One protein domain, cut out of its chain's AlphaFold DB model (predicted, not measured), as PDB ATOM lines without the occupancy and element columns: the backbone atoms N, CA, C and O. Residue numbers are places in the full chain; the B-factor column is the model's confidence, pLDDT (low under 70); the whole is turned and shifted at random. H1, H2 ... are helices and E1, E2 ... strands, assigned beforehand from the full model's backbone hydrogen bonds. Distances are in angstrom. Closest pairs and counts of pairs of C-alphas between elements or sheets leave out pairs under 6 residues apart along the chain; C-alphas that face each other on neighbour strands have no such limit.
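What this domain is: This is residues 154 to 311 of the 588 residues of an uncharacterized protein of [Eubacterium] rectale (UniProt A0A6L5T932). Two long helices, H2 and H5, pack on each other in opposite directions and make the core and the long axis; H8 and H9 follow one after the other along H5. Short H1, H6 and H7 gather where H2 begins and H5 ends, with H6 set crosswise to H5, while small H3 and H4 lie with loops toward the other end. The printed part has 158 residues with one named strand and nine named helices, in the order E1, H1 to H9; the class is mostly helix, with mostly crossed packing. The whole is compact, with a radius of gyration of the C-alphas of 16.8 A, and elongated, spanning 48 by 29 by 25 A.

How they stand to each other: E1, residues 154 to 157, pairs with no named strand. H1, residues 159 to 166, and H2, residues 175 to 201, form a helical hairpin and only just touch, with 3 pairs of C-alphas within 8 A, the closest Ile 162 and Leu 181 at 7.1 A. H3, residues 208 to 213, is close to H2 but not clearly touching, C-alphas 198 and 210 coming closest at 7.7 A. H4, residues 215 to 219, touches no helix. H5, residues 226 to 245, touches H2, opposite ways at a steep tilt of 35.5 degrees, only just beyond shallow; the closest C-alphas, Val 192 and Ser 230, are 4.7 A apart. H6, residues 254 to 262, touches residues 243 to 245 of H5 alone, about perpendicular at 85 degrees, with C-alphas 244 and 255 closest at 4.9 A. H7, residues 273 to 283, touches residues 179 to 186 of H2 alone, the same way at a shallow tilt of 30 degrees, with C-alphas 179 and 275 closest at 7.3 A. H8, residues 288 to 298, touches residues 238 to 245 of H5 alone, with C-alphas 245 and 289 closest at 5.2 A. H9, residues 301 to 310, touches residues 226 to 231 of H5 alone, with C-alphas 227 and 308 closest at 5.5 A. H8 and H9 meet only through their link. Every O i to N i+4 pair is within hydrogen-bond range in H1, H2, H3, H5, H6, H8 and H9; H7 has 5 of 7, and H4 has 0 of 1 but 2 of 2 O i to N i+3 pairs.

Where its parts are: E1 begins at C-alpha 154, (136.701, 121.567, 59.452). H2 measures 38.4 A from first to last C-alpha and H5 27.9 A. H9 ends at C-alpha 310, (147.303, 134.442, 75.180).

The domain as a whole: The farthest C-alphas, Asp 204 and Glu 250, are 51.1 A apart. The printed part has no cut, and no link is long. Mean pLDDT of the printed part is 71.7; 64 residues are under 70, among them 201 to 225, 261 to 279 and 300 to 311.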
ATOM      1  N   GLU A 154     135.738 120.782  60.234       74.94
ATOM      2  CA  GLU A 154     136.701 121.567  59.452       74.94
ATOM      3  C   GLU A 154     136.056 122.029  58.143       74.94
ATOM      4  O   GLU A 154     135.559 121.211  57.373       74.94
ATOM      5  N   LEU A 155     136.105 123.333  57.861       81.69
ATOM      6  CA  LEU A 155     135.728 123.861  56.557       81.69
ATOM      7  C   LEU A 155     136.921 123.728  55.608       81.69
ATOM      8  O   LEU A 155     137.981 124.299  55.842       81.69
ATOM      9  N   VAL A 156     136.755 122.981  54.528       77.88
ATOM     10  CA  VAL A 156     137.776 122.774  53.502       77.88
ATOM     11  C   VAL A 156     137.339 123.496  52.239       77.88
ATOM     12  O   VAL A 156     136.356 123.107  51.607       77.88
ATOM     13  N   PHE A 157     138.069 124.553  51.893       80.12
ATOM     14  CA  PHE A 157     137.818 125.374  50.712       80.12
ATOM     15  C   PHE A 157     138.593 124.827  49.510       80.12
ATOM     16  O   PHE A 157     139.794 124.579  49.607       80.12
ATOM     17  N   ASP A 158     137.911 124.650  48.381       77.38
ATOM     18  CA  ASP A 158     138.531 124.295  47.102       77.38
ATOM     19  C   ASP A 158     138.989 125.585  46.405       77.38
ATOM     20  O   ASP A 158     138.241 126.214  45.655       77.38
ATOM     21  N   GLU A 159     140.203 126.035  46.743       80.12
ATOM     22  CA  GLU A 159     140.770 127.287  46.230       80.12
ATOM     23  C   GLU A 159     140.844 127.308  44.700       80.12
ATOM     24  O   GLU A 159     140.518 128.327  44.092       80.12
ATOM     25  N   ASP A 160     141.201 126.187  44.071       76.62
ATOM     26  CA  ASP A 160     141.323 126.089  42.616       76.62
ATOM     27  C   ASP A 160     139.970 126.295  41.931       76.62
ATOM     28  O   ASP A 160     139.867 127.088  40.991       76.62
ATOM     29  N   LEU A 161     138.913 125.653  42.439       75.19
ATOM     30  CA  LEU A 161     137.552 125.835  41.934       75.19
ATOM     31  C   LEU A 161     137.041 127.263  42.165       75.19
ATOM     32  O   LEU A 161     136.394 127.844  41.290       75.19
ATOM     33  N   ILE A 162     137.338 127.848  43.329       79.50
ATOM     34  CA  ILE A 162     136.999 129.244  43.622       79.50
ATOM     35  C   ILE A 162     137.696 130.158  42.607       79.50
ATOM     36  O   ILE A 162     137.032 130.989  41.987       79.50
ATOM     37  N   TYR A 163     139.000 129.991  42.371       77.88
ATOM     38  CA  TYR A 163     139.741 130.801  41.402       77.88
ATOM     39  C   TYR A 163     139.271 130.580  39.964       77.88
ATOM     40  O   TYR A 163     139.201 131.546  39.207       77.88
ATOM     41  N   GLU A 164     138.923 129.352  39.574       80.12
ATOM     42  CA  GLU A 164     138.339 129.053  38.261       80.12
ATOM     43  C   GLU A 164     137.085 129.897  38.022       80.12
ATOM     44  O   GLU A 164     136.972 130.582  37.008       80.12
ATOM     45  N   TYR A 165     136.163 129.912  38.982       81.69
ATOM     46  CA  TYR A 165     134.929 130.680  38.865       81.69
ATOM     47  C   TYR A 165     135.149 132.190  38.979       81.69
ATOM     48  O   TYR A 165     134.465 132.964  38.314       81.69
ATOM     49  N   MET A 166     136.141 132.626  39.753       81.88
ATOM     50  CA  MET A 166     136.529 134.035  39.827       81.88
ATOM     51  C   MET A 166     137.133 134.563  38.514       81.88
ATOM     52  O   MET A 166     137.111 135.775  38.292       81.88
ATOM     53  N   LYS A 167     137.659 133.682  37.647       85.50
ATOM     54  CA  LYS A 167     138.158 134.006  36.295       85.50
ATOM     55  C   LYS A 167     137.059 134.100  35.242       85.50
ATOM     56  O   LYS A 167     137.333 134.598  34.157       85.50
ATOM     57  N   LYS A 168     135.851 133.605  35.518       81.50
ATOM     58  CA  LYS A 168     134.765 133.624  34.531       81.50
ATOM     59  C   LYS A 168     134.273 135.043  34.308       81.50
ATOM     60  O   LYS A 168     134.306 135.869  35.231       81.50
ATOM     61  N   ASP A 169     133.804 135.305  33.092       81.06
ATOM     62  CA  ASP A 169     133.065 136.530  32.837       81.06
ATOM     63  C   ASP A 169     131.784 136.481  33.677       81.06
ATOM     64  O   ASP A 169     131.038 135.499  33.628       81.06
ATOM     65  N   PRO A 170     131.487 137.503  34.489       76.56
ATOM     66  CA  PRO A 170     130.258 137.529  35.257       76.56
ATOM     67  C   PRO A 170     128.990 137.354  34.422       76.56
ATOM     68  O   PRO A 170     127.978 136.916  34.953       76.56
ATOM     69  N   ASN A 171     128.982 137.710  33.144       77.56
ATOM     70  CA  ASN A 171     127.825 137.506  32.274       77.56
ATOM     71  C   ASN A 171     127.612 136.029  31.910       77.56
ATOM     72  O   ASN A 171     126.499 135.657  31.546       77.56
ATOM     73  N   GLU A 172     128.640 135.191  32.053       76.94
ATOM     74  CA  GLU A 172     128.567 133.733  31.891       76.94
ATOM     75  C   GLU A 172     128.096 133.026  33.168       76.94
ATOM     76  O   GLU A 172     127.734 131.853  33.129       76.94
ATOM     77  N   LEU A 173     128.084 133.736  34.300       73.94
ATOM     78  CA  LEU A 173     127.644 133.212  35.585       73.94
ATOM     79  C   LEU A 173     126.168 133.519  35.831       73.94
ATOM     80  O   LEU A 173     125.702 134.658  35.689       73.94
ATOM     81  N   THR A 174     125.446 132.514  36.314       76.06
ATOM     82  CA  THR A 174     124.099 132.700  36.859       76.06
ATOM     83  C   THR A 174     124.133 133.600  38.097       76.06
ATOM     84  O   THR A 174     125.175 133.842  38.719       76.06
ATOM     85  N   LYS A 175     122.970 134.135  38.479       78.56
ATOM     86  CA  LYS A 175     122.850 134.946  39.697       78.56
ATOM     87  C   LYS A 175     123.242 134.125  40.931       78.56
ATOM     88  O   LYS A 175     123.918 134.632  41.823       78.56
ATOM     89  N   GLU A 176     122.829 132.867  40.953       77.38
ATOM     90  CA  GLU A 176     123.039 131.918  42.036       77.38
ATOM     91  C   GLU A 176     124.520 131.541  42.179       77.38
ATOM     92  O   GLU A 176     125.033 131.508  43.295       77.38
ATOM     93  N   GLU A 177     125.246 131.348  41.072       78.44
ATOM     94  CA  GLU A 177     126.693 131.089  41.102       78.44
ATOM     95  C   GLU A 177     127.484 132.290  41.636       78.44
ATOM     96  O   GLU A 177     128.388 132.127  42.460       78.44
ATOM     97  N   LYS A 178     127.116 133.515  41.234       82.31
ATOM     98  CA  LYS A 178     127.712 134.743  41.792       82.31
ATOM     99  C   LYS A 178     127.451 134.852  43.287       82.31
ATOM    100  O   LYS A 178     128.358 135.167  44.055       82.31
ATOM    101  N   GLU A 179     126.211 134.591  43.702       80.25
ATOM    102  CA  GLU A 179     125.841 134.576  45.113       80.25
ATOM    103  C   GLU A 179     126.672 133.558  45.890       80.25
ATOM    104  O   GLU A 179     127.177 133.871  46.970       80.25
ATOM    105  N   LEU A 180     126.829 132.358  45.345       83.31
ATOM    106  CA  LEU A 180     127.574 131.297  45.989       83.31
ATOM    107  C   LEU A 180     129.042 131.682  46.207       83.31
ATOM    108  O   LEU A 180     129.573 131.470  47.300       83.31
ATOM    109  N   LEU A 181     129.680 132.295  45.209       85.88
ATOM    110  CA  LEU A 181     131.061 132.772  45.309       85.88
ATOM    111  C   LEU A 181     131.212 133.823  46.411       85.88
ATOM    112  O   LEU A 181     132.096 133.719  47.259       85.88
ATOM    113  N   ILE A 182     130.301 134.795  46.461       82.19
ATOM    114  CA  ILE A 182     130.314 135.851  47.483       82.19
ATOM    115  C   ILE A 182     130.050 135.268  48.871       82.19
ATOM    116  O   ILE A 182     130.744 135.605  49.827       82.19
ATOM    117  N   ASN A 183     129.076 134.365  48.996       85.69
ATOM    118  CA  ASN A 183     128.785 133.690  50.256       85.69
ATOM    119  C   ASN A 183     129.970 132.817  50.708       85.69
ATOM    120  O   ASN A 183     130.195 132.694  51.906       85.69
ATOM    121  N   THR A 184     130.754 132.254  49.785       86.62
ATOM    122  CA  THR A 184     131.981 131.505  50.106       86.62
ATOM    123  C   THR A 184     133.070 132.422  50.665       86.62
ATOM    124  O   THR A 184     133.676 132.080  51.679       86.62
ATOM    125  N   ILE A 185     133.252 133.622  50.095       84.50
ATOM    126  CA  ILE A 185     134.146 134.655  50.658       84.50
ATOM    127  C   ILE A 185     133.719 135.015  52.088       84.50
ATOM    128  O   ILE A 185     134.558 135.073  52.984       84.50
ATOM    129  N   VAL A 186     132.417 135.235  52.312       84.31
ATOM    130  CA  VAL A 186     131.871 135.559  53.643       84.31
ATOM    131  C   VAL A 186     132.097 134.414  54.625       84.31
ATOM    132  O   VAL A 186     132.596 134.648  55.717       84.31
ATOM    133  N   LYS A 187     131.787 133.169  54.232       88.19
ATOM    134  CA  LYS A 187     132.013 131.977  55.068       88.19
ATOM    135  C   LYS A 187     133.480 131.862  55.498       88.19
ATOM    136  O   LYS A 187     133.744 131.454  56.627       88.19
ATOM    137  N   LEU A 188     134.422 132.215  54.622       86.62
ATOM    138  CA  LEU A 188     135.853 132.190  54.922       86.62
ATOM    139  C   LEU A 188     136.260 133.274  55.937       86.62
ATOM    140  O   LEU A 188     136.949 132.962  56.907       86.62
ATOM    141  N   ASP A 189     135.798 134.515  55.764       83.50
ATOM    142  CA  ASP A 189     136.034 135.614  56.720       83.50
ATOM    143  C   ASP A 189     135.397 135.333  58.099       83.50
ATOM    144  O   ASP A 189     136.025 135.487  59.154       83.50
ATOM    145  N   ASP A 190     134.168 134.807  58.094       85.62
ATOM    146  CA  ASP A 190     133.465 134.360  59.297       85.62
ATOM    147  C   ASP A 190     134.250 133.258  60.020       85.62
ATOM    148  O   ASP A 190     134.360 133.284  61.249       85.62
ATOM    149  N   ALA A 191     134.833 132.305  59.281       84.06
ATOM    150  CA  ALA A 191     135.658 131.251  59.862       84.06
ATOM    151  C   ALA A 191     136.871 131.843  60.594       84.06
ATOM    152  O   ALA A 191     137.096 131.498  61.757       84.06
ATOM    153  N   VAL A 192     137.602 132.786  59.982       81.31
ATOM    154  CA  VAL A 192     138.710 133.489  60.656       81.31
ATOM    155  C   VAL A 192     138.230 134.091  61.975       81.31
ATOM    156  O   VAL A 192     138.785 133.783  63.035       81.31
ATOM    157  N   THR A 193     137.153 134.876  61.921       84.56
ATOM    158  CA  THR A 193     136.585 135.605  63.065       84.56
ATOM    159  C   THR A 193     136.134 134.676  64.195       84.56
ATOM    160  O   THR A 193     136.356 134.958  65.382       84.56
ATOM    161  N   VAL A 194     135.513 133.546  63.848       80.50
ATOM    162  CA  VAL A 194     135.064 132.511  64.790       80.50
ATOM    163  C   VAL A 194     136.243 131.954  65.583       80.50
ATOM    164  O   VAL A 194     136.183 131.915  66.817       80.50
ATOM    165  N   TYR A 195     137.329 131.568  64.909       79.81
ATOM    166  CA  TYR A 195     138.484 130.965  65.578       79.81
ATOM    167  C   TYR A 195     139.337 131.986  66.330       79.81
ATOM    168  O   TYR A 195     139.847 131.669  67.403       79.81
ATOM    169  N   GLU A 196     139.409 133.237  65.872       79.50
ATOM    170  CA  GLU A 196     140.007 134.306  66.676       79.50
ATOM    171  C   GLU A 196     139.251 134.544  67.982       79.50
ATOM    172  O   GLU A 196     139.850 134.710  69.047       79.50
ATOM    173  N   SER A 197     137.920 134.587  67.900       77.38
ATOM    174  CA  SER A 197     137.057 134.773  69.064       77.38
ATOM    175  C   SER A 197     137.221 133.607  70.033       77.38
ATOM    176  O   SER A 197     137.346 133.819  71.242       77.38
ATOM    177  N   ALA A 198     137.296 132.385  69.502       70.88
ATOM    178  CA  ALA A 198     137.552 131.194  70.295       70.88
ATOM    179  C   ALA A 198     138.920 131.249  70.997       70.88
ATOM    180  O   ALA A 198     138.994 130.973  72.197       70.88
ATOM    181  N   ALA A 199     139.973 131.690  70.301       69.06
ATOM    182  CA  ALA A 199     141.308 131.860  70.872       69.06
ATOM    183  C   ALA A 199     141.353 132.941  71.972       69.06
ATOM    184  O   ALA A 199     141.941 132.729  73.033       69.06
ATOM    185  N   LYS A 200     140.672 134.081  71.766       71.81
ATOM    186  CA  LYS A 200     140.600 135.204  72.729       71.81
ATOM    187  C   LYS A 200     139.879 134.822  74.026       71.81
ATOM    188  O   LYS A 200     140.272 135.254  75.111       71.81
ATOM    189  N   VAL A 201     138.793 134.057  73.919       63.41
ATOM    190  CA  VAL A 201     137.885 133.751  75.039       63.41
ATOM    191  C   VAL A 201     138.296 132.472  75.787       63.41
ATOM    192  O   VAL A 201     138.119 132.378  77.011       63.41
ATOM    193  N   GLY A 202     138.897 131.516  75.071       53.28
ATOM    194  CA  GLY A 202     139.249 130.188  75.569       53.28
ATOM    195  C   GLY A 202     138.026 129.282  75.752       53.28
ATOM    196  O   GLY A 202     136.899 129.752  75.906       53.28
ATOM    197  N   THR A 203     138.241 127.962  75.767       51.62
ATOM    198  CA  THR A 203     137.141 126.971  75.744       51.62
ATOM    199  C   THR A 203     136.161 127.074  76.908       51.62
ATOM    200  O   THR A 203     135.000 126.708  76.757       51.62
ATOM    201  N   ASP A 204     136.624 127.553  78.061       51.53
ATOM    202  CA  ASP A 204     135.860 127.546  79.314       51.53
ATOM    203  C   ASP A 204     134.772 128.625  79.352       51.53
ATOM    204  O   ASP A 204     133.869 128.568  80.183       51.53
ATOM    205  N   ASN A 205     134.856 129.606  78.450       54.06
ATOM    206  CA  ASN A 205     133.923 130.726  78.361       54.06
ATOM    207  C   ASN A 205     133.200 130.778  77.003       54.06
ATOM    208  O   ASN A 205     132.544 131.777  76.701       54.06
ATOM    209  N   LEU A 206     133.312 129.732  76.173       62.03
ATOM    210  CA  LEU A 206     132.561 129.652  74.920       62.03
ATOM    211  C   LEU A 206     131.075 129.437  75.219       62.03
ATOM    212  O   LEU A 206     130.700 128.572  76.010       62.03
ATOM    213  N   GLY A 207     130.214 130.192  74.538       54.69
ATOM    214  CA  GLY A 207     128.790 129.864  74.477       54.69
ATOM    215  C   GLY A 207     128.582 128.493  73.824       54.69
ATOM    216  O   GLY A 207     129.386 128.079  72.990       54.69
ATOM    217  N   ALA A 208     127.496 127.800  74.177       58.62
ATOM    218  CA  ALA A 208     127.224 126.433  73.717       58.62
ATOM    219  C   ALA A 208     127.284 126.278  72.183       58.62
ATOM    220  O   ALA A 208     127.824 125.296  71.685       58.62
ATOM    221  N   GLU A 209     126.790 127.274  71.443       57.78
ATOM    222  CA  GLU A 209     126.816 127.284  69.977       57.78
ATOM    223  C   GLU A 209     128.247 127.338  69.417       57.78
ATOM    224  O   GLU A 209     128.619 126.549  68.548       57.78
ATOM    225  N   LEU A 210     129.079 128.239  69.944       61.59
ATOM    226  CA  LEU A 210     130.465 128.388  69.508       61.59
ATOM    227  C   LEU A 210     131.300 127.170  69.920       61.59
ATOM    228  O   LEU A 210     132.100 126.686  69.129       61.59
ATOM    229  N   ALA A 211     131.061 126.629  71.119       59.88
ATOM    230  CA  ALA A 211     131.709 125.417  71.609       59.88
ATOM    231  C   ALA A 211     131.438 124.201  70.709       59.88
ATOM    232  O   ALA A 211     132.342 123.398  70.495       59.88
ATOM    233  N   GLN A 212     130.224 124.080  70.160       62.19
ATOM    234  CA  GLN A 212     129.887 123.026  69.206       62.19
ATOM    235  C   GLN A 212     130.654 123.203  67.888       62.19
ATOM    236  O   GLN A 212     131.297 122.256  67.434       62.19
ATOM    237  N   LYS A 213     130.646 124.416  67.315       62.97
ATOM    238  CA  LYS A 213     131.304 124.732  66.032       62.97
ATOM    239  C   LYS A 213     132.809 124.449  66.033       62.97
ATOM    240  O   LYS A 213     133.343 124.007  65.027       62.97
ATOM    241  N   VAL A 214     133.487 124.675  67.157       65.12
ATOM    242  CA  VAL A 214     134.955 124.545  67.252       65.12
ATOM    243  C   VAL A 214     135.412 123.250  67.930       65.12
ATOM    244  O   VAL A 214     136.600 123.069  68.194       65.12
ATOM    245  N   SER A 215     134.480 122.352  68.261       65.25
ATOM    246  CA  SER A 215     134.765 121.152  69.061       65.25
ATOM    247  C   SER A 215     135.742 120.187  68.385       65.25
ATOM    248  O   SER A 215     136.608 119.636  69.066       65.25
ATOM    249  N   TRP A 216     135.659 120.058  67.059       67.75
ATOM    250  CA  TRP A 216     136.512 119.194  66.239       67.75
ATOM    251  C   TRP A 216     138.004 119.519  66.347       67.75
ATOM    252  O   TRP A 216     138.839 118.629  66.228       67.75
ATOM    253  N   VAL A 217     138.361 120.775  66.647       63.72
ATOM    254  CA  VAL A 217     139.764 121.195  66.797       63.72
ATOM    255  C   VAL A 217     140.455 120.419  67.920       63.72
ATOM    256  O   VAL A 217     141.651 120.172  67.852       63.72
ATOM    257  N   ARG A 218     139.703 119.975  68.937       58.28
ATOM    258  CA  ARG A 218     140.237 119.161  70.043       58.28
ATOM    259  C   ARG A 218     140.701 117.776  69.603       58.28
ATOM    260  O   ARG A 218     141.535 117.181  70.278       58.28
ATOM    261  N   GLU A 219     140.117 117.270  68.526       54.19
ATOM    262  CA  GLU A 219     140.357 115.937  67.974       54.19
ATOM    263  C   GLU A 219     141.231 116.013  66.707       54.19
ATOM    264  O   GLU A 219     141.569 114.993  66.119       54.19
ATOM    265  N   SER A 220     141.632 117.220  66.287       55.38
ATOM    266  CA  SER A 220     142.458 117.430  65.099       55.38
ATOM    267  C   SER A 220     143.934 117.124  65.369       55.38
ATOM    268  O   SER A 220     144.536 117.646  66.305       55.38
ATOM    269  N   GLU A 221     144.560 116.340  64.489       53.69
ATOM    270  CA  GLU A 221     146.023 116.193  64.451       53.69
ATOM    271  C   GLU A 221     146.711 117.322  63.662       53.69
ATOM    272  O   GLU A 221     147.913 117.546  63.817       53.69
ATOM    273  N   LYS A 222     145.950 118.037  62.819       56.47
ATOM    274  CA  LYS A 222     146.438 119.083  61.906       56.47
ATOM    275  C   LYS A 222     146.647 120.415  62.620       56.47
ATOM    276  O   LYS A 222     147.617 121.115  62.336       56.47
ATOM    277  N   TYR A 223     145.762 120.753  63.555       64.25
ATOM    278  CA  TYR A 223     145.822 122.009  64.296       64.25
ATOM    279  C   TYR A 223     145.944 121.754  65.788       64.25
ATOM    280  O   TYR A 223     145.246 120.927  66.361       64.25
ATOM    281  N   ASN A 224     146.822 122.511  66.434       64.25
ATOM    282  CA  ASN A 224     147.097 122.401  67.863       64.25
ATOM    283  C   ASN A 224     146.448 123.525  68.698       64.25
ATOM    284  O   ASN A 224     146.619 123.548  69.917       64.25
ATOM    285  N   SER A 225     145.760 124.474  68.053       65.62
ATOM    286  CA  SER A 225     145.175 125.668  68.675       65.62
ATOM    287  C   SER A 225     144.099 126.296  67.784       65.62
ATOM    288  O   SER A 225     144.120 126.118  66.563       65.62
ATOM    289  N   PHE A 226     143.181 127.077  68.367       72.38
ATOM    290  CA  PHE A 226     142.253 127.895  67.580       72.38
ATOM    291  C   PHE A 226     143.000 128.983  66.805       72.38
ATOM    292  O   PHE A 226     142.628 129.291  65.674       72.38
ATOM    293  N   SER A 227     144.092 129.513  67.366       70.62
ATOM    294  CA  SER A 227     144.968 130.465  66.676       70.62
ATOM    295  C   SER A 227     145.554 129.888  65.382       70.62
ATOM    296  O   SER A 227     145.569 130.578  64.365       70.62
ATOM    297  N   ALA A 228     145.976 128.617  65.380       69.25
ATOM    298  CA  ALA A 228     146.486 127.945  64.182       69.25
ATOM    299  C   ALA A 228     145.402 127.756  63.108       69.25
ATOM    300  O   ALA A 228     145.668 127.964  61.924       69.25
ATOM    301  N   VAL A 229     144.175 127.409  63.513       75.38
ATOM    302  CA  VAL A 229     143.028 127.302  62.595       75.38
ATOM    303  C   VAL A 229     142.683 128.670  61.997       75.38
ATOM    304  O   VAL A 229     142.500 128.798  60.789       75.38
ATOM    305  N   SER A 230     142.645 129.713  62.831       76.25
ATOM    306  CA  SER A 230     142.397 131.088  62.390       76.25
ATOM    307  C   SER A 230     143.460 131.566  61.394       76.25
ATOM    308  O   SER A 230     143.117 132.081  60.333       76.25
ATOM    309  N   ALA A 231     144.742 131.316  61.681       71.44
ATOM    310  CA  ALA A 231     145.843 131.650  60.782       71.44
ATOM    311  C   ALA A 231     145.743 130.908  59.439       71.44
ATOM    312  O   ALA A 231     146.023 131.491  58.393       71.44
ATOM    313  N   HIS A 232     145.310 129.642  59.446       80.62
ATOM    314  CA  HIS A 232     145.082 128.883  58.219       80.62
ATOM    315  C   HIS A 232     144.014 129.534  57.331       80.62
ATOM    316  O   HIS A 232     144.308 129.851  56.179       80.62
ATOM    317  N   TYR A 233     142.821 129.812  57.865       81.69
ATOM    318  CA  TYR A 233     141.770 130.488  57.096       81.69
ATOM    319  C   TYR A 233     142.167 131.906  56.681       81.69
ATOM    320  O   TYR A 233     141.853 132.330  55.572       81.69
ATOM    321  N   SER A 234     142.912 132.620  57.528       77.88
ATOM    322  CA  SER A 234     143.402 133.966  57.222       77.88
ATOM    323  C   SER A 234     144.366 133.953  56.034       77.88
ATOM    324  O   SER A 234     144.294 134.835  55.182       77.88
ATOM    325  N   ASN A 235     145.208 132.922  55.909       76.69
ATOM    326  CA  ASN A 235     146.080 132.760  54.746       76.69
ATOM    327  C   ASN A 235     145.283 132.548  53.454       76.69
ATOM    328  O   ASN A 235     145.563 133.228  52.471       76.69
ATOM    329  N   ILE A 236     144.277 131.668  53.463       78.75
ATOM    330  CA  ILE A 236     143.399 131.446  52.298       78.75
ATOM    331  C   ILE A 236     142.690 132.754  51.928       78.75
ATOM    332  O   ILE A 236     142.678 133.164  50.768       78.75
ATOM    333  N   TYR A 237     142.157 133.460  52.927       82.62
ATOM    334  CA  TYR A 237     141.462 134.727  52.723       82.62
ATOM    335  C   TYR A 237     142.387 135.783  52.113       82.62
ATOM    336  O   TYR A 237     142.037 136.431  51.132       82.62
ATOM    337  N   VAL A 238     143.615 135.905  52.622       79.44
ATOM    338  CA  VAL A 238     144.633 136.811  52.080       79.44
ATOM    339  C   VAL A 238     145.035 136.439  50.654       79.44
ATOM    340  O   VAL A 238     145.244 137.348  49.850       79.44
ATOM    341  N   SER A 239     145.169 135.154  50.326       81.94
ATOM    342  CA  SER A 239     145.446 134.699  48.957       81.94
ATOM    343  C   SER A 239     144.326 135.116  48.008       81.94
ATOM    344  O   SER A 239     144.596 135.725  46.973       81.94
ATOM    345  N   LEU A 240     143.074 134.908  48.416       82.75
ATOM    346  CA  LEU A 240     141.903 135.291  47.636       82.75
ATOM    347  C   LEU A 240     141.793 136.808  47.446       82.75
ATOM    348  O   LEU A 240     141.529 137.279  46.342       82.75
ATOM    349  N   LEU A 241     142.050 137.589  48.495       82.12
ATOM    350  CA  LEU A 241     142.069 139.046  48.394       82.12
ATOM    351  C   LEU A 241     143.211 139.560  47.516       82.12
ATOM    352  O   LEU A 241     142.985 140.507  46.768       82.12
ATOM    353  N   ASN A 242     144.409 138.959  47.583       83.12
ATOM    354  CA  ASN A 242     145.507 139.305  46.669       83.12
ATOM    355  C   ASN A 242     145.066 139.063  45.231       83.12
ATOM    356  O   ASN A 242     145.129 139.983  44.423       83.12
ATOM    357  N   TYR A 243     144.532 137.870  44.962       83.81
ATOM    358  CA  TYR A 243     144.044 137.495  43.645       83.81
ATOM    359  C   TYR A 243     143.025 138.505  43.100       83.81
ATOM    360  O   TYR A 243     143.151 138.935  41.957       83.81
ATOM    361  N   ILE A 244     142.053 138.929  43.919       83.25
ATOM    362  CA  ILE A 244     141.068 139.955  43.545       83.25
ATOM    363  C   ILE A 244     141.744 141.315  43.320       83.25
ATOM    364  O   ILE A 244     141.449 141.987  42.339       83.25
ATOM    365  N   SER A 245     142.654 141.729  44.205       80.44
ATOM    366  CA  SER A 245     143.301 143.047  44.138       80.44
ATOM    367  C   SER A 245     144.302 143.207  42.991       80.44
ATOM    368  O   SER A 245     144.598 144.330  42.602       80.44
ATOM    369  N   GLU A 246     144.840 142.100  42.480       83.44
ATOM    370  CA  GLU A 246     145.821 142.070  41.389       83.44
ATOM    371  C   GLU A 246     145.158 141.996  40.007       83.44
ATOM    372  O   GLU A 246     145.856 141.980  38.993       83.44
ATOM    373  N   GLN A 247     143.823 141.936  39.948       80.94
ATOM    374  CA  GLN A 247     143.117 141.942  38.675       80.94
ATOM    375  C   GLN A 247     143.279 143.283  37.968       80.94
ATOM    376  O   GLN A 247     143.136 144.345  38.571       80.94
ATOM    377  N   ASP A 248     143.518 143.207  36.664       73.69
ATOM    378  CA  ASP A 248     143.520 144.373  35.791       73.69
ATOM    379  C   ASP A 248     142.125 145.025  35.765       73.69
ATOM    380  O   ASP A 248     141.105 144.338  35.642       73.69
ATOM    381  N   GLU A 249     142.074 146.355  35.851       63.97
ATOM    382  CA  GLU A 249     140.838 147.131  35.740       63.97
ATOM    383  C   GLU A 249     140.166 146.933  34.374       63.97
ATOM    384  O   GLU A 249     138.954 147.089  34.260       63.97
ATOM    385  N   GLU A 250     140.899 146.538  33.334       69.19
ATOM    386  CA  GLU A 250     140.318 146.242  32.018       69.19
ATOM    387  C   GLU A 250     139.792 144.803  31.891       69.19
ATOM    388  O   GLU A 250     139.099 144.468  30.930       69.19
ATOM    389  N   SER A 251     140.057 143.949  32.883       75.19
ATOM    390  CA  SER A 251     139.657 142.546  32.865       75.19
ATOM    391  C   SER A 251     138.142 142.367  33.032       75.19
ATOM    392  O   SER A 251     137.494 143.010  33.867       75.19
ATOM    393  N   CYS A 252     137.572 141.446  32.249       76.94
ATOM    394  CA  CYS A 252     136.151 141.085  32.287       76.94
ATOM    395  C   CYS A 252     135.838 139.971  33.297       76.94
ATOM    396  O   CYS A 252     134.805 139.329  33.176       76.94
ATOM    397  N   THR A 253     136.700 139.703  34.281       84.69
ATOM    398  CA  THR A 253     136.495 138.610  35.247       84.69
ATOM    399  C   THR A 253     135.615 139.022  36.428       84.69
ATOM    400  O   THR A 253     135.507 140.203  36.777       84.69
ATOM    401  N   LEU A 254     135.010 138.046  37.113       81.56
ATOM    402  CA  LEU A 254     134.305 138.302  38.372       81.56
ATOM    403  C   LEU A 254     135.220 138.911  39.431       81.56
ATOM    404  O   LEU A 254     134.802 139.834  40.125       81.56
ATOM    405  N   ALA A 255     136.468 138.458  39.533       84.81
ATOM    406  CA  ALA A 255     137.430 139.061  40.445       84.81
ATOM    407  C   ALA A 255     137.679 140.547  40.127       84.81
ATOM    408  O   ALA A 255     137.661 141.368  41.042       84.81
ATOM    409  N   ALA A 256     137.815 140.919  38.850       81.38
ATOM    410  CA  ALA A 256     137.965 142.319  38.451       81.38
ATOM    411  C   ALA A 256     136.706 143.140  38.775       81.38
ATOM    412  O   ALA A 256     136.791 144.266  39.265       81.38
ATOM    413  N   ALA A 257     135.518 142.560  38.574       79.62
ATOM    414  CA  ALA A 257     134.259 143.190  38.966       79.62
ATOM    415  C   ALA A 257     134.177 143.424  40.488       79.62
ATOM    416  O   ALA A 257     133.752 144.494  40.924       79.62
ATOM    417  N   LEU A 258     134.617 142.458  41.301       79.81
ATOM    418  CA  LEU A 258     134.665 142.588  42.761       79.81
ATOM    419  C   LEU A 258     135.675 143.647  43.220       79.81
ATOM    420  O   LEU A 258     135.364 144.405  44.140       79.81
ATOM    421  N   ALA A 259     136.840 143.736  42.570       78.94
ATOM    422  CA  ALA A 259     137.836 144.770  42.846       78.94
ATOM    423  C   ALA A 259     137.240 146.179  42.661       78.94
ATOM    424  O   ALA A 259     137.265 146.979  43.597       78.94
ATOM    425  N   LYS A 260     136.568 146.414  41.522       73.75
ATOM    426  CA  LYS A 260     135.911 147.691  41.174       73.75
ATOM    427  C   LYS A 260     134.778 148.088  42.124       73.75
ATOM    428  O   LYS A 260     134.580 149.271  42.398       73.75
ATOM    429  N   ILE A 261     134.022 147.121  42.656       67.56
ATOM    430  CA  ILE A 261     132.949 147.405  43.631       67.56
ATOM    431  C   ILE A 261     133.523 147.992  44.928       67.56
ATOM    432  O   ILE A 261     132.875 148.829  45.565       67.56
ATOM    433  N   GLY A 262     134.743 147.597  45.310       57.62
ATOM    434  CA  GLY A 262     135.466 148.213  46.422       57.62
ATOM    435  C   GLY A 262     135.764 149.701  46.195       57.62
ATOM    436  O   GLY A 262     135.783 150.472  47.154       57.62
ATOM    437  N   ASP A 263     135.922 150.121  44.939       58.81
ATOM    438  CA  ASP A 263     136.316 151.484  44.546       58.81
ATOM    439  C   ASP A 263     135.133 152.456  44.440       58.81
ATOM    440  O   ASP A 263     135.299 153.641  44.146       58.81
ATOM    441  N   GLY A 264     133.918 151.978  44.723       56.50
ATOM    442  CA  GLY A 264     132.697 152.770  44.606       56.50
ATOM    443  C   GLY A 264     132.219 152.951  43.164       56.50
ATOM    444  O   GLY A 264     131.339 153.784  42.933       56.50
ATOM    445  N   ASP A 265     132.763 152.174  42.222       59.69
ATOM    446  CA  ASP A 265     132.336 152.188  40.828       59.69
ATOM    447  C   ASP A 265     130.975 151.489  40.636       59.69
ATOM    448  O   ASP A 265     130.574 150.567  41.350       59.69
ATOM    449  N   SER A 266     130.232 151.975  39.648       48.31
ATOM    450  CA  SER A 266     128.841 151.647  39.332       48.31
ATOM    451  C   SER A 266     128.648 150.357  38.517       48.31
ATOM    452  O   SER A 266     127.536 150.086  38.061       48.31
ATOM    453  N   SER A 267     129.671 149.495  38.427       48.53
ATOM    454  CA  SER A 267     129.588 148.117  37.891       48.53
ATOM    455  C   SER A 267     128.659 147.185  38.698       48.53
ATOM    456  O   SER A 267     128.487 146.011  38.371       48.53
ATOM    457  N   ILE A 268     127.982 147.749  39.706       46.81
ATOM    458  CA  ILE A 268     126.814 147.287  40.474       46.81
ATOM    459  C   ILE A 268     125.834 146.409  39.667       46.81
ATOM    460  O   ILE A 268     125.230 145.490  40.228       46.81
ATOM    461  N   SER A 269     125.677 146.640  38.358       51.78
ATOM    462  CA  SER A 269     124.789 145.849  37.493       51.78
ATOM    463  C   SER A 269     125.210 144.389  37.315       51.78
ATOM    464  O   SER A 269     124.368 143.553  37.003       51.78
ATOM    465  N   VAL A 270     126.492 144.073  37.503       55.75
ATOM    466  CA  VAL A 270     127.073 142.769  37.158       55.75
ATOM    467  C   VAL A 270     126.819 141.708  38.235       55.75
ATOM    468  O   VAL A 270     126.595 140.535  37.927       55.75
ATOM    469  N   VAL A 271     126.815 142.133  39.501       58.75
ATOM    470  CA  VAL A 271     126.705 141.250  40.674       58.75
ATOM    471  C   VAL A 271     125.343 141.387  41.362       58.75
ATOM    472  O   VAL A 271     124.886 140.454  42.011       58.75
ATOM    473  N   GLY A 272     124.647 142.513  41.164       62.88
ATOM    474  CA  GLY A 272     123.315 142.781  41.702       62.88
ATOM    475  C   GLY A 272     123.330 143.596  43.002       62.88
ATOM    476  O   GLY A 272     124.174 143.421  43.880       62.88
ATOM    477  N   THR A 273     122.338 144.478  43.155       60.44
ATOM    478  CA  THR A 273     122.245 145.492  44.230       60.44
ATOM    479  C   THR A 273     122.156 144.926  45.652       60.44
ATOM    480  O   THR A 273     122.459 145.612  46.627       60.44
ATOM    481  N   GLU A 274     121.684 143.689  45.809       62.00
ATOM    482  CA  GLU A 274     121.622 143.017  47.114       62.00
ATOM    483  C   GLU A 274     123.018 142.592  47.597       62.00
ATOM    484  O   GLU A 274     123.350 142.760  48.773       62.00
ATOM    485  N   TYR A 275     123.870 142.132  46.681       64.56
ATOM    486  CA  TYR A 275     125.210 141.632  46.988       64.56
ATOM    487  C   TYR A 275     126.238 142.745  47.117       64.56
ATOM    488  O   TYR A 275     127.185 142.609  47.883       64.56
ATOM    489  N   GLU A 276     125.997 143.887  46.479       64.25
ATOM    490  CA  GLU A 276     126.735 145.120  46.740       64.25
ATOM    491  C   GLU A 276     126.755 145.454  48.240       64.25
ATOM    492  O   GLU A 276     127.797 145.811  48.783       64.25
ATOM    493  N   LYS A 277     125.629 145.280  48.950       68.75
ATOM    494  CA  LYS A 277     125.571 145.512  50.402       68.75
ATOM    495  C   LYS A 277     126.418 144.511  51.180       68.75
ATOM    496  O   LYS A 277     127.097 144.921  52.117       68.75
ATOM    497  N   LYS A 278     126.392 143.227  50.797       69.94
ATOM    498  CA  LYS A 278     127.234 142.185  51.411       69.94
ATOM    499  C   LYS A 278     128.716 142.499  51.182       69.94
ATOM    500  O   LYS A 278     129.464 142.588  52.144       69.94
ATOM    501  N   ILE A 279     129.114 142.792  49.945       69.62
ATOM    502  CA  ILE A 279     130.491 143.145  49.574       69.62
ATOM    503  C   ILE A 279     130.961 144.416  50.301       69.62
ATOM    504  O   ILE A 279     132.030 144.429  50.908       69.62
ATOM    505  N   LYS A 280     130.142 145.474  50.322       71.75
ATOM    506  CA  LYS A 280     130.446 146.708  51.067       71.75
ATOM    507  C   LYS A 280     130.534 146.476  52.573       71.75
ATOM    508  O   LYS A 280     131.315 147.161  53.228       71.75
ATOM    509  N   SER A 281     129.758 145.534  53.112       72.38
ATOM    510  CA  SER A 281     129.855 145.120  54.514       72.38
ATOM    511  C   SER A 281     131.186 144.433  54.811       72.38
ATOM    512  O   SER A 281     131.757 144.701  55.863       72.38
ATOM    513  N   ILE A 282     131.691 143.598  53.897       70.94
ATOM    514  CA  ILE A 282     132.989 142.917  54.043       70.94
ATOM    515  C   ILE A 282     134.126 143.948  54.008       70.94
ATOM    516  O   ILE A 282     134.928 144.033  54.934       70.94
ATOM    517  N   PHE A 283     134.164 144.796  52.975       72.44
ATOM    518  CA  PHE A 283     135.286 145.718  52.751       72.44
ATOM    519  C   PHE A 283     135.151 147.071  53.464       72.44
ATOM    520  O   PHE A 283     135.985 147.964  53.289       72.44
ATOM    521  N   GLY A 284     134.091 147.262  54.256       69.25
ATOM    522  CA  GLY A 284     133.844 148.495  55.009       69.25
ATOM    523  C   GLY A 284     133.707 149.748  54.136       69.25
ATOM    524  O   GLY A 284     134.005 150.848  54.598       69.25
ATOM    525  N   GLY A 285     133.299 149.588  52.873       66.56
ATOM    526  CA  GLY A 285     133.220 150.675  51.892       66.56
ATOM    527  C   GLY A 285     134.576 151.210  51.410       66.56
ATOM    528  O   GLY A 285     134.635 152.351  50.958       66.56
ATOM    529  N   THR A 286     135.648 150.422  51.535       69.88
ATOM    530  CA  THR A 286     136.973 150.722  50.968       69.88
ATOM    531  C   THR A 286     137.311 149.781  49.811       69.88
ATOM    532  O   THR A 286     136.732 148.700  49.699       69.88
ATOM    533  N   THR A 287     138.271 150.186  48.976       74.50
ATOM    534  CA  THR A 287     138.829 149.372  47.882       74.50
ATOM    535  C   THR A 287     139.322 148.026  48.418       74.50
ATOM    536  O   THR A 287     139.879 147.999  49.524       74.50
ATOM    537  N   VAL A 288     139.229 146.943  47.640       76.12
ATOM    538  CA  VAL A 288     139.754 145.629  48.067       76.12
ATOM    539  C   VAL A 288     141.247 145.714  48.401       76.12
ATOM    540  O   VAL A 288     141.678 145.163  49.411       76.12
ATOM    541  N   ALA A 289     142.027 146.482  47.633       75.94
ATOM    542  CA  ALA A 289     143.452 146.699  47.888       75.94
ATOM    543  C   ALA A 289     143.723 147.397  49.238       75.94
ATOM    544  O   ALA A 289     144.548 146.938  50.029       75.94
ATOM    545  N   ALA A 290     143.009 148.484  49.552       76.44
ATOM    546  CA  ALA A 290     143.128 149.163  50.846       76.44
ATOM    547  C   ALA A 290     142.662 148.281  52.014       76.44
ATOM    548  O   ALA A 290     143.312 148.262  53.064       76.44
ATOM    549  N   TYR A 291     141.571 147.532  51.828       80.38
ATOM    550  CA  TYR A 291     141.094 146.568  52.815       80.38
ATOM    551  C   TYR A 291     142.141 145.483  53.072       80.38
ATOM    552  O   TYR A 291     142.485 145.238  54.221       80.38
ATOM    553  N   LEU A 292     142.718 144.898  52.023       79.12
ATOM    554  CA  LEU A 292     143.782 143.898  52.099       79.12
ATOM    555  C   LEU A 292     145.012 144.409  52.859       79.12
ATOM    556  O   LEU A 292     145.553 143.697  53.706       79.12
ATOM    557  N   VAL A 293     145.453 145.643  52.593       74.19
ATOM    558  CA  VAL A 293     146.575 146.264  53.318       74.19
ATOM    559  C   VAL A 293     146.254 146.383  54.807       74.19
ATOM    560  O   VAL A 293     147.070 145.999  55.649       74.19
ATOM    561  N   LYS A 294     145.055 146.874  55.140       80.19
ATOM    562  CA  LYS A 294     144.593 146.966  56.526       80.19
ATOM    563  C   LYS A 294     144.517 145.579  57.169       80.19
ATOM    564  O   LYS A 294     145.096 145.379  58.234       80.19
ATOM    565  N   TYR A 295     143.898 144.618  56.494       77.69
ATOM    566  CA  TYR A 295     143.727 143.252  56.966       77.69
ATOM    567  C   TYR A 295     145.078 142.592  57.270       77.69
ATOM    568  O   TYR A 295     145.268 142.090  58.373       77.69
ATOM    569  N   LYS A 296     146.057 142.678  56.354       70.50
ATOM    570  CA  LYS A 296     147.433 142.181  56.565       70.50
ATOM    571  C   LYS A 296     148.136 142.860  57.741       70.50
ATOM    572  O   LYS A 296     148.948 142.229  58.412       70.50
ATOM    573  N   SER A 297     147.850 144.139  57.992       67.50
ATOM    574  CA  SER A 297     148.419 144.869  59.134       67.50
ATOM    575  C   SER A 297     147.817 144.444  60.479       67.50
ATOM    576  O   SER A 297     148.504 144.487  61.498       67.50
ATOM    577  N   GLU A 298     146.558 144.000  60.477       74.56
ATOM    578  CA  GLU A 298     145.844 143.507  61.659       74.56
ATOM    579  C   GLU A 298     146.165 142.022  61.928       74.56
ATOM    580  O   GLU A 298     146.409 141.655  63.076       74.56
ATOM    581  N   HIS A 299     146.306 141.206  60.878       75.12
ATOM    582  CA  HIS A 299     146.526 139.751  60.929       75.12
ATOM    583  C   HIS A 299     147.977 139.363  60.597       75.12
ATOM    584  O   HIS A 299     148.263 138.550  59.721       75.12
ATOM    585  N   THR A 300     148.935 139.980  61.287       59.16
ATOM    586  CA  THR A 300     150.364 139.665  61.105       59.16
ATOM    587  C   THR A 300     150.762 138.337  61.760       59.16
ATOM    588  O   THR A 300     150.140 137.884  62.719       59.16
ATOM    589  N   GLU A 301     151.896 137.765  61.348       58.75
ATOM    590  CA  GLU A 301     152.522 136.621  62.040       58.75
ATOM    591  C   GLU A 301     152.696 136.899  63.553       58.75
ATOM    592  O   GLU A 301     152.438 136.044  64.399       58.75
ATOM    593  N   GLN A 302     153.067 138.135  63.919       54.97
ATOM    594  CA  GLN A 302     153.200 138.558  65.317       54.97
ATOM    595  C   GLN A 302     151.860 138.649  66.053       54.97
ATOM    596  O   GLN A 302     151.822 138.457  67.269       54.97
ATOM    597  N   TYR A 303     150.780 138.991  65.352       63.47
ATOM    598  CA  TYR A 303     149.441 139.003  65.922       63.47
ATOM    599  C   TYR A 303     149.013 137.583  66.302       63.47
ATOM    600  O   TYR A 303     148.669 137.360  67.463       63.47
ATOM    601  N   PHE A 304     149.149 136.617  65.391       62.34
ATOM    602  CA  PHE A 304     148.813 135.220  65.678       62.34
ATOM    603  C   PHE A 304     149.713 134.609  66.759       62.34
ATOM    604  O   PHE A 304     149.210 133.920  67.638       62.34
ATOM    605  N   ALA A 305     151.005 134.948  66.794       59.12
ATOM    606  CA  ALA A 305     151.895 134.518  67.876       59.12
ATOM    607  C   ALA A 305     151.471 135.073  69.252       59.12
ATOM    608  O   ALA A 305     151.565 134.386  70.269       59.12
ATOM    609  N   LYS A 306     150.988 136.324  69.310       60.53
ATOM    610  CA  LYS A 306     150.434 136.910  70.544       60.53
ATOM    611  C   LYS A 306     149.101 136.278  70.927       60.53
ATOM    612  O   LYS A 306     148.847 136.101  72.116       60.53
ATOM    613  N   LEU A 307     148.266 135.971  69.936       62.50
ATOM    614  CA  LEU A 307     146.986 135.303  70.124       62.50
ATOM    615  C   LEU A 307     147.199 133.908  70.721       62.50
ATOM    616  O   LEU A 307     146.642 133.616  71.774       62.50
ATOM    617  N   GLU A 308     148.108 133.123  70.142       63.09
ATOM    618  CA  GLU A 308     148.485 131.792  70.625       63.09
ATOM    619  C   GLU A 308     149.108 131.846  72.030       63.09
ATOM    620  O   GLU A 308     148.788 131.027  72.891       63.09
ATOM    621  N   ALA A 309     149.963 132.837  72.308       63.16
ATOM    622  CA  ALA A 309     150.552 133.027  73.636       63.16
ATOM    623  C   ALA A 309     149.517 133.415  74.711       63.16
ATOM    624  O   ALA A 309     149.734 133.150  75.896       63.16
ATOM    625  N   GLY A 310     148.422 134.070  74.312       57.88
ATOM    626  CA  GLY A 310     147.303 134.442  75.180       57.88
ATOM    627  C   GLY A 310     146.197 133.385  75.268       57.88
ATOM    628  O   GLY A 310     145.355 133.463  76.167       57.88
ATOM    629  N   GLU A 311     146.197 132.404  74.366       62.78
ATOM    630  CA  GLU A 311     145.221 131.323  74.314       62.78
ATOM    631  C   GLU A 311     145.388 130.421  75.545       62.78
ATOM    632  O   GLU A 311     146.445 129.837  75.802       62.78
TER     633      GLU A 311